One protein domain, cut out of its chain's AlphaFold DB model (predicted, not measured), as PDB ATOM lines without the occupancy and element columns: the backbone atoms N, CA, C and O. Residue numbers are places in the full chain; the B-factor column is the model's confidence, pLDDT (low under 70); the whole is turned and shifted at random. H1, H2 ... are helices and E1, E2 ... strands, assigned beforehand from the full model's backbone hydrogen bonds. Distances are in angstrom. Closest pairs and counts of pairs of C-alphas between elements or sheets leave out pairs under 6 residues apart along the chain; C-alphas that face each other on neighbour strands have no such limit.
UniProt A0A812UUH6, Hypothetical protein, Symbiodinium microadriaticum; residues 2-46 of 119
ATOM      1  N   ASP A   2     159.983  72.286 160.090       90.38
ATOM      2  CA  ASP A   2     160.619  71.064 159.567       90.38
ATOM      3  C   ASP A   2     159.962  70.589 158.252       90.38
ATOM      4  O   ASP A   2     160.088  69.430 157.850       90.38
ATOM      5  N   SER A   3     159.266  71.502 157.572       94.19
ATOM      6  CA  SER A   3     158.573  71.294 156.304       94.19
ATOM      7  C   SER A   3     158.831  72.441 155.321       94.19
ATOM      8  O   SER A   3     159.193  73.558 155.706       94.19
ATOM      9  N   LEU A   4     158.651  72.134 154.041       93.94
ATOM     10  CA  LEU A   4     158.609  73.047 152.909       93.94
ATOM     11  C   LEU A   4     157.168  73.235 152.455       93.94
ATOM     12  O   LEU A   4     156.363  72.318 152.563       93.94
ATOM     13  N   LEU A   5     156.883  74.409 151.903       95.19
ATOM     14  CA  LEU A   5     155.633  74.685 151.209       95.19
ATOM     15  C   LEU A   5     155.874  74.585 149.705       95.19
ATOM     16  O   LEU A   5     156.850  75.154 149.207       95.19
ATOM     17  N   GLY A   6     155.003  73.877 148.993       93.19
ATOM     18  CA  GLY A   6     155.135  73.638 147.559       93.19
ATOM     19  C   GLY A   6     153.805  73.686 146.820       93.19
ATOM     20  O   GLY A   6     152.739  73.670 147.426       93.19
ATOM     21  N   LEU A   7     153.894  73.760 145.493       93.88
ATOM     22  CA  LEU A   7     152.766  73.562 144.587       93.88
ATOM     23  C   LEU A   7     152.824  72.130 144.057       93.88
ATOM     24  O   LEU A   7     153.888  71.698 143.602       93.88
ATOM     25  N   ASP A   8     151.695  71.425 144.093       92.19
ATOM     26  CA  ASP A   8     151.585  70.057 143.596       92.19
ATOM     27  C   ASP A   8     150.882  70.008 142.218       92.19
ATOM     28  O   ASP A   8     149.669  70.221 142.115       92.19
ATOM     29  N   PRO A   9     151.609  69.689 141.127       91.88
ATOM     30  CA  PRO A   9     151.017  69.568 139.800       91.88
ATOM     31  C   PRO A   9     150.233  68.262 139.583       91.88
ATOM     32  O   PRO A   9     149.681  68.078 138.499       91.88
ATOM     33  N   HIS A  10     150.149  67.341 140.552       92.19
ATOM     34  CA  HIS A  10     149.472  66.042 140.394       92.19
ATOM     35  C   HIS A  10     147.930  66.124 140.419       92.19
ATOM     36  O   HIS A  10     147.243  65.155 140.749       92.19
ATOM     37  N   THR A  11     147.371  67.260 139.994       89.62
ATOM     38  CA  THR A  11     145.940  67.462 139.758       89.62
ATOM     39  C   THR A  11     145.693  67.720 138.274       89.62
ATOM     40  O   THR A  11     146.307  68.591 137.663       89.62
ATOM     41  N   VAL A  12     144.769  66.965 137.675       90.56
ATOM     42  CA  VAL A  12     144.416  67.110 136.257       90.56
ATOM     43  C   VAL A  12     143.253  68.088 136.110       90.56
ATOM     44  O   VAL A  12     142.161  67.831 136.615       90.56
ATOM     45  N   TYR A  13     143.473  69.173 135.367       88.00
ATOM     46  CA  TYR A  13     142.438  70.141 134.998       88.00
ATOM     47  C   TYR A  13     142.061  70.023 133.517       88.00
ATOM     48  O   TYR A  13     142.855  69.586 132.681       88.00
ATOM     49  N   SER A  14     140.834  70.425 133.184       87.12
ATOM     50  CA  SER A  14     140.376  70.521 131.796       87.12
ATOM     51  C   SER A  14     141.137  71.615 131.050       87.12
ATOM     52  O   SER A  14     141.342  72.704 131.579       87.12
ATOM     53  N   ASN A  15     141.508  71.346 129.797       84.81
ATOM     54  CA  ASN A  15     142.168  72.335 128.950       84.81
ATOM     55  C   ASN A  15     141.233  73.538 128.698       84.81
ATOM     56  O   ASN A  15     140.088  73.314 128.286       84.81
ATOM     57  N   PRO A  16     141.691  74.791 128.889       81.19
ATOM     58  CA  PRO A  16     140.895  75.969 128.573       81.19
ATOM     59  C   PRO A  16     140.416  75.970 127.115       81.19
ATOM     60  O   PRO A  16     141.161  75.671 126.179       81.19
ATOM     61  N   SER A  17     139.152  76.329 126.906       80.81
ATOM     62  CA  SER A  17     138.569  76.465 125.572       80.81
ATOM     63  C   SER A  17     139.115  77.708 124.868       80.81
ATOM     64  O   SER A  17     139.015  78.822 125.373       80.81
ATOM     65  N   LEU A  18     139.605  77.545 123.635       79.38
ATOM     66  CA  LEU A  18     140.046  78.658 122.776       79.38
ATOM     67  C   LEU A  18     138.897  79.566 122.303       79.38
ATOM     68  O   LEU A  18     139.139  80.572 121.638       79.38
ATOM     69  N   ARG A  19     137.643  79.172 122.554       82.50
ATOM     70  CA  ARG A  19     136.451  79.932 122.153       82.50
ATOM     71  C   ARG A  19     135.978  80.899 123.229       82.50
ATOM     72  O   ARG A  19     135.186  81.785 122.911       82.50
ATOM     73  N   ASP A  20     136.448  80.725 124.459       77.31
ATOM     74  CA  ASP A  20     136.046  81.562 125.577       77.31
ATOM     75  C   ASP A  20     136.986  82.769 125.702       77.31
ATOM     76  O   ASP A  20     138.173  82.673 125.373       77.31
ATOM     77  N   PRO A  21     136.480  83.934 126.148       80.44
ATOM     78  CA  PRO A  21     137.322  85.086 126.439       80.44
ATOM     79  C   PRO A  21     138.417  84.725 127.446       80.44
ATOM     80  O   PRO A  21     138.149  84.090 128.465       80.44
ATOM     81  N   PHE A  22     139.647  85.155 127.168       82.31
ATOM     82  CA  PHE A  22     140.790  84.902 128.037       82.31
ATOM     83  C   PHE A  22     141.068  86.099 128.969       82.31
ATOM     84  O   PHE A  22     141.149  87.226 128.467       82.31
ATOM     85  N   PRO A  23     141.302  85.881 130.280       79.88
ATOM     86  CA  PRO A  23     141.132  84.624 131.017       79.88
ATOM     87  C   PRO A  23     139.670  84.400 131.453       79.88
ATOM     88  O   PRO A  23     138.982  85.351 131.821       79.88
ATOM     89  N   SER A  24     139.202  83.147 131.453       82.56
ATOM     90  CA  SER A  24     137.918  82.776 132.069       82.56
ATOM     91  C   SER A  24     138.058  82.620 133.589       82.56
ATOM     92  O   SER A  24     139.160  82.386 134.091       82.56
ATOM     93  N   ASP A  25     136.952  82.694 134.336       83.31
ATOM     94  CA  ASP A  25     136.964  82.458 135.791       83.31
ATOM     95  C   ASP A  25     137.489  81.056 136.136       83.31
ATOM     96  O   ASP A  25     138.245  80.885 137.093       83.31
ATOM     97  N   GLU A  26     137.148  80.056 135.316       82.31
ATOM     98  CA  GLU A  26     137.676  78.697 135.445       82.31
ATOM     99  C   GLU A  26     139.198  78.671 135.254       82.31
ATOM    100  O   GLU A  26     139.902  78.075 136.064       82.31
ATOM    101  N   HIS A  27     139.728  79.377 134.248       84.25
ATOM    102  CA  HIS A  27     141.174  79.489 134.037       84.25
ATOM    103  C   HIS A  27     141.872  80.147 135.236       84.25
ATOM    104  O   HIS A  27     142.887  79.643 135.709       84.25
ATOM    105  N   MET A  28     141.310  81.231 135.775       84.50
ATOM    106  CA  MET A  28     141.868  81.899 136.956       84.50
ATOM    107  C   MET A  28     141.860  80.995 138.195       84.50
ATOM    108  O   MET A  28     142.807  81.034 138.978       84.50
ATOM    109  N   GLY A  29     140.824  80.167 138.363       83.75
ATOM    110  CA  GLY A  29     140.746  79.186 139.445       83.75
ATOM    111  C   GLY A  29     141.761  78.047 139.316       83.75
ATOM    112  O   GLY A  29     142.252  77.559 140.325       83.75
ATOM    113  N   GLN A  30     142.116  77.647 138.093       85.81
ATOM    114  CA  GLN A  30     143.131  76.611 137.848       85.81
ATOM    115  C   GLN A  30     144.566  77.117 138.071       85.81
ATOM    116  O   GLN A  30     145.440  76.340 138.442       85.81
ATOM    117  N   MET A  31     144.821  78.410 137.846       86.00
ATOM    118  CA  MET A  31     146.162  79.006 137.947       86.00
ATOM    119  C   MET A  31     146.572  79.377 139.380       86.00
ATOM    120  O   MET A  31     147.744  79.661 139.626       86.00
ATOM    121  N   HIS A  32     145.626  79.403 140.321       87.56
ATOM    122  CA  HIS A  32     145.878  79.728 141.721       87.56
ATOM    123  C   HIS A  32     145.571  78.517 142.597       87.56
ATOM    124  O   HIS A  32     144.413  78.146 142.773       87.56
ATOM    125  N   GLN A  33     146.616  77.920 143.162       85.88
ATOM    126  CA  GLN A  33     146.517  76.759 144.039       85.88
ATOM    127  C   GLN A  33     146.940  77.114 145.466       85.88
ATOM    128  O   GLN A  33     147.730  78.037 145.689       85.88
ATOM    129  N   GLU A  34     146.396  76.371 146.427       90.31
ATOM    130  CA  GLU A  34     146.883  76.379 147.803       90.31
ATOM    131  C   GLU A  34     148.233  75.650 147.883       90.31
ATOM    132  O   GLU A  34     148.571  74.846 147.014       90.31
ATOM    133  N   LEU A  35     149.034  75.985 148.897       93.69
ATOM    134  CA  LEU A  35     150.343  75.371 149.097       93.69
ATOM    135  C   LEU A  35     150.214  74.126 149.970       93.69
ATOM    136  O   LEU A  35     149.598  74.184 151.034       93.69
ATOM    137  N   ASP A  36     150.887  73.058 149.561       93.44
ATOM    138  CA  ASP A  36     150.994  71.822 150.326       93.44
ATOM    139  C   ASP A  36     152.267  71.804 151.173       93.44
ATOM    140  O   ASP A  36     153.313  72.327 150.774       93.44
ATOM    141  N   GLU A  37     152.191  71.177 152.350       95.12
ATOM    142  CA  GLU A  37     153.353  70.984 153.218       95.12
ATOM    143  C   GLU A  37     154.053  69.647 152.941       95.12
ATOM    144  O   GLU A  37     153.442  68.580 153.009       95.12
ATOM    145  N   LEU A  38     155.370  69.691 152.734       94.38
ATOM    146  CA  LEU A  38     156.233  68.520 152.586       94.38
ATOM    147  C   LEU A  38     157.317  68.517 153.667       94.38
ATOM    148  O   LEU A  38     158.108  69.449 153.769       94.38
ATOM    149  N   VAL A  39     157.403  67.455 154.467       95.19
ATOM    150  CA  VAL A  39     158.438  67.320 155.509       95.19
ATOM    151  C   VAL A  39     159.820  67.136 154.869       95.19
ATOM    152  O   VAL A  39     159.971  66.323 153.960       95.19
ATOM    153  N   PHE A  40     160.858  67.815 155.379       93.44
ATOM    154  CA  PHE A  40     162.210  67.773 154.790       93.44
ATOM    155  C   PHE A  40     162.800  66.364 154.648       93.44
ATOM    156  O   PHE A  40     163.555  66.108 153.718       93.44
ATOM    157  N   SER A  41     162.467  65.437 155.548       93.81
ATOM    158  CA  SER A  41     162.962  64.054 155.495       93.81
ATOM    159  C   SER A  41     162.406  63.236 154.326       93.81
ATOM    160  O   SER A  41     162.926  62.158 154.049       93.81
ATOM    161  N   GLN A  42     161.355  63.723 153.664       94.06
ATOM    162  CA  GLN A  42     160.727  63.088 152.503       94.06
ATOM    163  C   GLN A  42     161.191  63.701 151.180       94.06
ATOM    164  O   GLN A  42     160.802  63.225 150.117       94.06
ATOM    165  N   LEU A  43     161.987  64.767 151.239       93.56
ATOM    166  CA  LEU A  43     162.447  65.470 150.059       93.56
ATOM    167  C   LEU A  43     163.529  64.655 149.336       93.56
ATOM    168  O   LEU A  43     164.487  64.180 149.950       93.56
ATOM    169  N   ASP A  44     163.364  64.509 148.022       94.44
ATOM    170  CA  ASP A  44     164.358  63.865 147.171       94.44
ATOM    171  C   ASP A  44     165.658  64.691 147.151       94.44
ATOM    172  O   ASP A  44     165.599  65.916 147.024       94.44
ATOM    173  N   PRO A  45     166.845  64.070 147.276       93.19
ATOM    174  CA  PRO A  45     168.110  64.802 147.273       93.19
ATOM    175  C   PRO A  45     168.427  65.494 145.936       93.19
ATOM    176  O   PRO A  45     169.268  66.394 145.905       93.19
ATOM    177  N   SER A  46     167.799  65.086 144.832       95.56
ATOM    178  CA  SER A  46     167.924  65.736 143.532       95.56
ATOM    179  C   SER A  46     167.047  66.985 143.484       95.56
ATOM    180  O   SER A  46     165.832  66.920 143.308       95.56
TER     181      SER A  46
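What this domain is: This is residues 2 to 46 of the 119 residues of the protein "Hypothetical protein" of Symbiodinium microadriaticum (UniProt A0A812UUH6). With little regular structure, the printed part is a long, drawn-out loop: strands E1 and E2 pair at one end, residues 7 to 24 run out to the far end and turn, and the short helix H1 lies on the way back. Residues 18 to 23 stick out there. The 45 residues hold E1, H1 and E2 in that order, a mixed class with only 15 residues in named elements. It is extended, a rod of 45 by 17 by 13 A with a radius of gyration of the C-alphas of 15.1 A.

Where its parts are: E1, residues 3 to 6, begins at C-alpha 3 (158.573, 71.294, 156.304) and is 9.7 A long. H1, residues 25 to 31, measures 10.1 A. E2, residues 36 to 39, measures 10.1 A and ends at C-alpha 39 (158.438, 67.320, 155.509).

How they stand to each other: E1 and E2 are antiparallel neighbours at 147 degrees. N 4 and O 38 are 2.8 A apart, within hydrogen-bond range. In H1 every O i to N i+4 pair is within hydrogen-bond range.

The domain as a whole: The C-alphas farthest apart, of Arg 19 and Ser 41, are 45.5 A apart. The printed part has no cut. The link from E1 to H1 is long, 18 residues; that from H1 to E2 is tight. No printed residue is under 70 in pLDDT.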